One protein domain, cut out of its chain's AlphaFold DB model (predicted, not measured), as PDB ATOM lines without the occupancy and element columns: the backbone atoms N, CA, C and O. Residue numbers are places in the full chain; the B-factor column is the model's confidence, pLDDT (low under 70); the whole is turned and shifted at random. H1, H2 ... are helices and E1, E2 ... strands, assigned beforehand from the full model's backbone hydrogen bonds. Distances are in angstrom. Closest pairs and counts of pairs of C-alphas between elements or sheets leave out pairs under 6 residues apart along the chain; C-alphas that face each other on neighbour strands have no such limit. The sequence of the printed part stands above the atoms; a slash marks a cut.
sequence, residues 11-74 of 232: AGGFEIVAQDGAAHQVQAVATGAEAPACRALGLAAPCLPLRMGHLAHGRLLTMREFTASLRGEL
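AT A GLANCE: This is residues 11 to 74 of the 232 residues of an uncharacterized protein of Deltaproteobacteria bacterium (UniProt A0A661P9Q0). A two-stranded hairpin, E1 and E2, makes one side of this loose model, with its turn sticking out at residues 20 to 25 and the short helix H1 beyond its open end; a long link then crosses to a separate pair of short helices, H2 and H3, set as a corner on the other side. The two sides make an open arrangement with few contacts, and the last residues, 70 to 74, trail off from H3. The printed part has 64 residues, with two named strands followed by three named helices in the order E1, E2, H1, H2, H3; the sheet's order is E1 - E2, antiparallel, and the class is mixed, helices and strands. The whole is loose, with a radius of gyration of the C-alphas of 14.0 A and spans of 35 by 34 by 22 A.

HOW THE PARTS SIT: Begin at the sheet, where E1, residues 14 to 20, and E2, residues 25 to 30, form a hairpin. They are antiparallel, with 158 degrees between their directions. Look at C-alphas 16 and 28, which face each other at 4.2 A, and at N 27 and O 18, within hydrogen-bond range at 2.8 A; nearer the turn, N 20 and O 25 are 2.9 A apart. H1, residues 36 to 40, is apart from E1. H2, residues 52 to 59, is apart from both strands and from H1. H3, residues 63 to 69, is close to H2 but not clearly touching it: the closest C-alphas, those of Ala 56 and Met 63, are 7.0 A apart. The lines of H2 and H3 are about perpendicular, at 78 degrees. H3 is apart from E1, E2 and H1. In H1, H2 and H3 every O i to N i+4 pair is within hydrogen-bond range.

IN THESE COORDINATES: Find C-alpha 14 at (-12.704, 36.487, 6.453); from there E1 runs 16.8 A to C-alpha 20. E2 covers 16.3 A from Gln 25 to Ala 30. H1 runs 6.1 A from Pro 36 to Ala 40. Look next for C-alpha 52 at (-26.736, 46.275, 1.092), where H2 begins its 10.7 A to Arg 59. H3 runs 9.9 A from Met 63 to C-alpha 69 at (-33.629, 50.248, 10.726).

THE WHOLE: The two C-alphas farthest apart are those of Ala 22 and Gly 42, at 35.3 A. The printed part, residues 11 to 74, has no cut. The link from H1 to H2, with 11 residues, is long; the links E1 to E2, E2 to H1 and H2 to H3 are tight. The mean pLDDT of the printed part is 76.6, and 20 residues are under 70: residues 53 to 61, 63 to 67 and 69 to 74.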
ATOM      1  N   ALA A  11     -15.861  38.499   0.863       84.62
ATOM      2  CA  ALA A  11     -15.442  39.745   0.215       84.62
ATOM      3  C   ALA A  11     -14.626  40.671   1.146       84.62
ATOM      4  O   ALA A  11     -13.899  41.551   0.670       84.62
ATOM      5  N   GLY A  12     -14.756  40.468   2.461       85.75
ATOM      6  CA  GLY A  12     -14.035  41.160   3.526       85.75
ATOM      7  C   GLY A  12     -12.681  40.557   3.922       85.75
ATOM      8  O   GLY A  12     -11.966  41.170   4.718       85.75
ATOM      9  N   GLY A  13     -12.312  39.394   3.372       87.69
ATOM     10  CA  GLY A  13     -11.080  38.679   3.735       87.69
ATOM     11  C   GLY A  13     -11.198  37.831   5.009       87.69
ATOM     12  O   GLY A  13     -10.201  37.598   5.694       87.69
ATOM     13  N   PHE A  14     -12.414  37.394   5.346       88.12
ATOM     14  CA  PHE A  14     -12.704  36.487   6.453       88.12
ATOM     15  C   PHE A  14     -13.205  35.131   5.945       88.12
ATOM     16  O   PHE A  14     -14.002  35.056   5.010       88.12
ATOM     17  N   GLU A  15     -12.807  34.063   6.627       86.25
ATOM     18  CA  GLU A  15     -13.352  32.718   6.441       86.25
ATOM     19  C   GLU A  15     -14.115  32.291   7.696       86.25
ATOM     20  O   GLU A  15     -13.652  32.493   8.820       86.25
ATOM     21  N   ILE A  16     -15.318  31.742   7.514       85.19
ATOM     22  CA  ILE A  16     -16.165  31.290   8.621       85.19
ATOM     23  C   ILE A  16     -15.656  29.928   9.095       85.19
ATOM     24  O   ILE A  16     -15.690  28.962   8.338       85.19
ATOM     25  N   VAL A  17     -15.231  29.852  10.355       84.75
ATOM     26  CA  VAL A  17     -14.679  28.631  10.964       84.75
ATOM     27  C   VAL A  17     -15.732  27.889  11.787       84.75
ATOM     28  O   VAL A  17     -15.730  26.662  11.831       84.75
ATOM     29  N   ALA A  18     -16.671  28.611  12.407       81.56
ATOM     30  CA  ALA A  18     -17.791  28.011  13.127       81.56
ATOM     31  C   ALA A  18     -19.046  28.890  13.067       81.56
ATOM     32  O   ALA A  18     -18.964  30.119  13.009       81.56
ATOM     33  N   GLN A  19     -20.217  28.256  13.113       83.56
ATOM     34  CA  GLN A  19     -21.510  28.934  13.158       83.56
ATOM     35  C   GLN A  19     -22.437  28.235  14.155       83.56
ATOM     36  O   GLN A  19     -22.685  27.037  14.037       83.56
ATOM     37  N   ASP A  20     -22.986  29.004  15.092       81.12
ATOM     38  CA  ASP A  20     -24.049  28.574  15.995       81.12
ATOM     39  C   ASP A  20     -25.355  29.277  15.604       81.12
ATOM     40  O   ASP A  20     -25.530  30.485  15.788       81.12
ATOM     41  N   GLY A  21     -26.280  28.508  15.029       77.56
ATOM     42  CA  GLY A  21     -27.583  29.009  14.601       77.56
ATOM     43  C   GLY A  21     -28.545  29.321  15.750       77.56
ATOM     44  O   GLY A  21     -29.438  30.139  15.553       77.56
ATOM     45  N   ALA A  22     -28.370  28.709  16.927       75.50
ATOM     46  CA  ALA A  22     -29.227  28.930  18.092       75.50
ATOM     47  C   ALA A  22     -28.797  30.178  18.877       75.50
ATOM     48  O   ALA A  22     -29.646  30.960  19.301       75.50
ATOM     49  N   ALA A  23     -27.486  30.398  19.018       75.25
ATOM     50  CA  ALA A  23     -26.933  31.609  19.631       75.25
ATOM     51  C   ALA A  23     -26.796  32.788  18.646       75.25
ATOM     52  O   ALA A  23     -26.431  33.889  19.056       75.25
ATOM     53  N   HIS A  24     -27.066  32.562  17.354       72.06
ATOM     54  CA  HIS A  24     -26.823  33.513  16.264       72.06
ATOM     55  C   HIS A  24     -25.375  34.034  16.222       72.06
ATOM     56  O   HIS A  24     -25.130  35.197  15.899       72.06
ATOM     57  N   GLN A  25     -24.408  33.169  16.530       78.69
ATOM     58  CA  GLN A  25     -22.988  33.515  16.559       78.69
ATOM     59  C   GLN A  25     -22.257  32.943  15.348       78.69
ATOM     60  O   GLN A  25     -22.483  31.808  14.930       78.69
ATOM     61  N   VAL A  26     -21.347  33.741  14.793       81.81
ATOM     62  CA  VAL A  26     -20.457  33.338  13.704       81.81
ATOM     63  C   VAL A  26     -19.034  33.626  14.150       81.81
ATOM     64  O   VAL A  26     -18.709  34.761  14.493       81.81
ATOM     65  N   GLN A  27     -18.190  32.600  14.144       83.25
ATOM     66  CA  GLN A  27     -16.755  32.748  14.347       83.25
ATOM     67  C   GLN A  27     -16.082  32.762  12.982       83.25
ATOM     68  O   GLN A  27     -16.179  31.799  12.219       83.25
ATOM     69  N   ALA A  28     -15.406  33.866  12.681       84.75
ATOM     70  CA  ALA A  28     -14.677  34.048  11.439       84.75
ATOM     71  C   ALA A  28     -13.226  34.437  11.728       84.75
ATOM     72  O   ALA A  28     -12.949  35.171  12.678       84.75
ATOM     73  N   VAL A  29     -12.303  33.941  10.907       84.44
ATOM     74  CA  VAL A  29     -10.864  34.193  11.029       84.44
ATOM     75  C   VAL A  29     -10.395  34.979   9.811       84.44
ATOM     76  O   VAL A  29     -10.836  34.732   8.689       84.44
ATOM     77  N   ALA A  30      -9.527  35.965  10.036       86.31
ATOM     78  CA  ALA A  30      -8.910  36.727   8.959       86.31
ATOM     79  C   ALA A  30      -7.909  35.835   8.217       86.31
ATOM     80  O   ALA A  30      -6.956  35.345   8.819       86.31
ATOM     81  N   THR A  31      -8.116  35.632   6.918       79.38
ATOM     82  CA  THR A  31      -7.278  34.730   6.109       79.38
ATOM     83  C   THR A  31      -6.043  35.414   5.533       79.38
ATOM     84  O   THR A  31      -5.150  34.745   5.025       79.38
ATOM     85  N   GLY A  32      -5.993  36.750   5.565       75.38
ATOM     86  CA  GLY A  32      -4.977  37.532   4.854       75.38
ATOM     87  C   GLY A  32      -5.144  37.514   3.329       75.38
ATOM     88  O   GLY A  32      -4.319  38.089   2.623       75.38
ATOM     89  N   ALA A  33      -6.205  36.879   2.821       73.38
ATOM     90  CA  ALA A  33      -6.524  36.840   1.402       73.38
ATOM     91  C   ALA A  33      -6.953  38.217   0.872       73.38
ATOM     92  O   ALA A  33      -7.285  39.144   1.616       73.38
ATOM     93  N   GLU A  34      -6.958  38.336  -0.452       75.12
ATOM     94  CA  GLU A  34      -7.391  39.535  -1.151       75.12
ATOM     95  C   GLU A  34      -8.842  39.885  -0.775       75.12
ATOM     96  O   GLU A  34      -9.756  39.103  -1.018       75.12
ATOM     97  N   ALA A  35      -9.052  41.054  -0.160       87.06
ATOM     98  CA  ALA A  35     -10.370  41.524   0.261       87.06
ATOM     99  C   ALA A  35     -10.910  42.563  -0.745       87.06
ATOM    100  O   ALA A  35     -10.686  43.773  -0.578       87.06
ATOM    101  N   PRO A  36     -11.586  42.128  -1.829       84.00
ATOM    102  CA  PRO A  36     -11.972  43.006  -2.933       84.00
ATOM    103  C   PRO A  36     -12.921  44.122  -2.489       84.00
ATOM    104  O   PRO A  36     -12.831  45.238  -3.006       84.00
ATOM    105  N   ALA A  37     -13.782  43.867  -1.498       85.12
ATOM    106  CA  ALA A  37     -14.685  44.888  -0.975       85.12
ATOM    107  C   ALA A  37     -13.928  45.985  -0.215       85.12
ATOM    108  O   ALA A  37     -14.232  47.166  -0.373       85.12
ATOM    109  N   CYS A  38     -12.908  45.616   0.563       84.06
ATOM    110  CA  CYS A  38     -12.091  46.578   1.306       84.06
ATOM    111  C   CYS A  38     -11.286  47.459   0.354       84.06
ATOM    112  O   CYS A  38     -11.282  48.681   0.498       84.06
ATOM    113  N   ARG A  39     -10.695  46.859  -0.690       87.12
ATOM    114  CA  ARG A  39      -9.964  47.603  -1.721       87.12
ATOM    115  C   ARG A  39     -10.861  48.574  -2.482       87.12
ATOM    116  O   ARG A  39     -10.459  49.713  -2.694       87.12
ATOM    117  N   ALA A  40     -12.066  48.153  -2.864       83.88
ATOM    118  CA  ALA A  40     -13.025  49.021  -3.551       83.88
ATOM    119  C   ALA A  40     -13.414  50.254  -2.712       83.88
ATOM    120  O   ALA A  40     -13.761  51.293  -3.269       83.88
ATOM    121  N   LEU A  41     -13.322  50.147  -1.382       80.56
ATOM    122  CA  LEU A  41     -13.587  51.228  -0.432       80.56
ATOM    123  C   LEU A  41     -12.320  51.981   0.012       80.56
ATOM    124  O   LEU A  41     -12.421  52.898   0.823       80.56
ATOM    125  N   GLY A  42     -11.137  51.611  -0.491       82.25
ATOM    126  CA  GLY A  42      -9.862  52.202  -0.075       82.25
ATOM    127  C   GLY A  42      -9.484  51.910   1.384       82.25
ATOM    128  O   GLY A  42      -8.733  52.674   1.984       82.25
ATOM    129  N   LEU A  43     -10.018  50.834   1.967       85.00
ATOM    130  CA  LEU A  43      -9.771  50.421   3.347       85.00
ATOM    131  C   LEU A  43      -8.719  49.309   3.415       85.00
ATOM    132  O   LEU A  43      -8.601  48.484   2.507       85.00
ATOM    133  N   ALA A  44      -7.982  49.258   4.528       82.06
ATOM    134  CA  ALA A  44      -7.087  48.146   4.826       82.06
ATOM    135  C   ALA A  44      -7.898  46.865   5.099       82.06
ATOM    136  O   ALA A  44      -8.926  46.907   5.774       82.06
ATOM    137  N   ALA A  45      -7.436  45.733   4.567       83.44
ATOM    138  CA  ALA A  45      -8.011  44.423   4.859       83.44
ATOM    139  C   ALA A  45      -7.545  43.919   6.243       83.44
ATOM    140  O   ALA A  45      -6.402  44.196   6.623       83.44
ATOM    141  N   PRO A  46      -8.368  43.150   6.980       88.00
ATOM    142  CA  PRO A  46      -9.728  42.726   6.641       88.00
ATOM    143  C   PRO A  46     -10.790  43.771   7.043       88.00
ATOM    144  O   PRO A  46     -10.600  44.547   7.978       88.00
ATOM    145  N   CYS A  47     -11.933  43.782   6.356       86.38
ATOM    146  CA  CYS A  47     -13.067  44.666   6.658       86.38
ATOM    147  C   CYS A  47     -14.391  43.892   6.616       86.38
ATOM    148  O   CYS A  47     -14.455  42.794   6.076       86.38
ATOM    149  N   LEU A  48     -15.460  44.453   7.190       88.31
ATOM    150  CA  LEU A  48     -16.776  43.806   7.284       88.31
ATOM    151  C   LEU A  48     -17.773  44.470   6.316       88.31
ATOM    152  O   LEU A  48     -18.524  45.359   6.726       88.31
ATOM    153  N   PRO A  49     -17.782  44.097   5.022       86.38
ATOM    154  CA  PRO A  49     -18.697  44.685   4.053       86.38
ATOM    155  C   PRO A  49     -20.135  44.201   4.279       86.38
ATOM    156  O   PRO A  49     -20.407  43.007   4.421       86.38
ATOM    157  N   LEU A  50     -21.079  45.142   4.268       83.94
ATOM    158  CA  LEU A  50     -22.511  44.859   4.372       83.94
ATOM    159  C   LEU A  50     -23.104  44.540   2.991       83.94
ATOM    160  O   LEU A  50     -22.877  45.269   2.023       83.94
ATOM    161  N   ARG A  51     -23.949  43.505   2.897       77.75
ATOM    162  CA  ARG A  51     -24.644  43.091   1.658       77.75
ATOM    163  C   ARG A  51     -25.878  43.957   1.375       77.75
ATOM    164  O   ARG A  51     -26.998  43.466   1.238       77.75
ATOM    165  N   MET A  52     -25.671  45.271   1.262       71.62
ATOM    166  CA  MET A  52     -26.736  46.275   1.092       71.62
ATOM    167  C   MET A  52     -27.628  45.998  -0.125       71.62
ATOM    168  O   MET A  52     -28.845  46.151  -0.053       71.62
ATOM    169  N   GLY A  53     -27.033  45.563  -1.243       67.69
ATOM    170  CA  GLY A  53     -27.758  45.306  -2.491       67.69
ATOM    171  C   GLY A  53     -28.785  44.181  -2.364       67.69
ATOM    172  O   GLY A  53     -29.920  44.342  -2.808       67.69
ATOM    173  N   HIS A  54     -28.422  43.077  -1.707       67.44
ATOM    174  CA  HIS A  54     -29.331  41.949  -1.493       67.44
ATOM    175  C   HIS A  54     -30.468  42.325  -0.526       67.44
ATOM    176  O   HIS A  54     -31.635  42.022  -0.766       67.44
ATOM    177  N   LEU A  55     -30.144  43.081   0.525       64.88
ATOM    178  CA  LEU A  55     -31.106  43.485   1.553       64.88
ATOM    179  C   LEU A  55     -32.102  44.546   1.076       64.88
ATOM    180  O   LEU A  55     -33.274  44.489   1.450       64.88
ATOM    181  N   ALA A  56     -31.667  45.475   0.220       62.44
ATOM    182  CA  ALA A  56     -32.548  46.477  -0.376       62.44
ATOM    183  C   ALA A  56     -33.613  45.834  -1.284       62.44
ATOM    184  O   ALA A  56     -34.779  46.223  -1.237       62.44
ATOM    185  N   HIS A  57     -33.237  44.811  -2.059       63.38
ATOM    186  CA  HIS A  57     -34.164  44.115  -2.957       63.38
ATOM    187  C   HIS A  57     -35.086  43.141  -2.214       63.38
ATOM    188  O   HIS A  57     -36.261  43.048  -2.554       63.38
ATOM    189  N   GLY A  58     -34.592  42.458  -1.175       63.78
ATOM    190  CA  GLY A  58     -35.389  41.494  -0.411       63.78
ATOM    191  C   GLY A  58     -36.468  42.120   0.483       63.78
ATOM    192  O   GLY A  58     -37.467  41.466   0.770       63.78
ATOM    193  N   ARG A  59     -36.293  43.375   0.927       62.16
ATOM    194  CA  ARG A  59     -37.221  44.041   1.865       62.16
ATOM    195  C   ARG A  59     -38.055  45.178   1.264       62.16
ATOM    196  O   ARG A  59     -38.885  45.722   1.982       62.16
ATOM    197  N   LEU A  60     -37.862  45.529  -0.016       67.62
ATOM    198  CA  LEU A  60     -38.529  46.663  -0.691       67.62
ATOM    199  C   LEU A  60     -38.468  47.984   0.110       67.62
ATOM    200  O   LEU A  60     -39.340  48.840  -0.022       67.62
ATOM    201  N   LEU A  61     -37.445  48.151   0.951       68.69
ATOM    202  CA  LEU A  61     -37.243  49.364   1.738       68.69
ATOM    203  C   LEU A  61     -36.417  50.358   0.934       68.69
ATOM    204  O   LEU A  61     -35.452  49.997   0.256       68.69
ATOM    205  N   THR A  62     -36.751  51.637   1.058       71.12
ATOM    206  CA  THR A  62     -35.870  52.691   0.557       71.12
ATOM    207  C   THR A  62     -34.564  52.692   1.359       71.12
ATOM    208  O   THR A  62     -34.541  52.341   2.540       71.12
ATOM    209  N   MET A  63     -33.457  53.135   0.753       64.94
ATOM    210  CA  MET A  63     -32.150  53.181   1.432       64.94
ATOM    211  C   MET A  63     -32.210  53.949   2.767       64.94
ATOM    212  O   MET A  63     -31.534  53.578   3.725       64.94
ATOM    213  N   ARG A  64     -33.065  54.979   2.846       69.50
ATOM    214  CA  ARG A  64     -33.309  55.781   4.054       69.50
ATOM    215  C   ARG A  64     -34.009  54.987   5.162       69.50
ATOM    216  O   ARG A  64     -33.644  55.108   6.325       69.50
ATOM    217  N   GLU A  65     -35.012  54.186   4.816       68.56
ATOM    218  CA  GLU A  65     -35.724  53.324   5.773       68.56
ATOM    219  C   GLU A  65     -34.835  52.180   6.251       68.56
ATOM    220  O   GLU A  65     -34.834  51.842   7.433       68.56
ATOM    221  N   PHE A  66     -34.019  51.635   5.350       69.56
ATOM    222  CA  PHE A  66     -33.043  50.616   5.696       69.56
ATOM    223  C   PHE A  66     -31.993  51.155   6.680       69.56
ATOM    224  O   PHE A  66     -31.790  50.560   7.735       69.56
ATOM    225  N   THR A  67     -31.396  52.323   6.414       69.75
ATOM    226  CA  THR A  67     -30.454  52.960   7.360       69.75
ATOM    227  C   THR A  67     -31.113  53.315   8.690       69.75
ATOM    228  O   THR A  67     -30.502  53.118   9.736       69.75
ATOM    229  N   ALA A  68     -32.372  53.762   8.687       72.75
ATOM    230  CA  ALA A  68     -33.119  54.007   9.920       72.75
ATOM    231  C   ALA A  68     -33.398  52.725  10.732       72.75
ATOM    232  O   ALA A  68     -33.564  52.814  11.949       72.75
ATOM    233  N   SER A  69     -33.439  51.556  10.079       67.06
ATOM    234  CA  SER A  69     -33.629  50.248  10.726       67.06
ATOM    235  C   SER A  69     -32.350  49.657  11.329       67.06
ATOM    236  O   SER A  69     -32.435  48.801  12.205       67.06
ATOM    237  N   LEU A  70     -31.172  50.141  10.920       69.94
ATOM    238  CA  LEU A  70     -29.868  49.735  11.458       69.94
ATOM    239  C   LEU A  70     -29.565  50.421  12.800       69.94
ATOM    240  O   LEU A  70     -28.504  51.010  12.995       69.94
ATOM    241  N   ARG A  71     -30.516  50.380  13.736       61.59
ATOM    242  CA  ARG A  71     -30.288  50.810  15.118       61.59
ATOM    243  C   ARG A  71     -29.815  49.605  15.919       61.59
ATOM    244  O   ARG A  71     -30.592  48.700  16.196       61.59
ATOM    245  N   GLY A  72     -28.538  49.607  16.263       61.28
ATOM    246  CA  GLY A  72     -27.885  48.594  17.079       61.28
ATOM    247  C   GLY A  72     -26.476  49.059  17.414       61.28
ATOM    248  O   GLY A  72     -25.905  49.881  16.696       61.28
ATOM    249  N   GLU A  73     -25.939  48.576  18.523       55.91
ATOM    250  CA  GLU A  73     -24.563  48.845  18.919       55.91
ATOM    251  C   GLU A  73     -23.675  47.695  18.436       55.91
ATOM    252  O   GLU A  73     -24.035  46.526  18.576       55.91
ATOM    253  N   LEU A  74     -22.535  48.030  17.831       52.66
ATOM    254  CA  LEU A  74     -21.503  47.068  17.465       52.66
ATOM    255  C   LEU A  74     -20.370  47.202  18.480       52.66
ATOM    256  O   LEU A  74     -19.527  48.090  18.357       52.66
TER     257      LEU A  74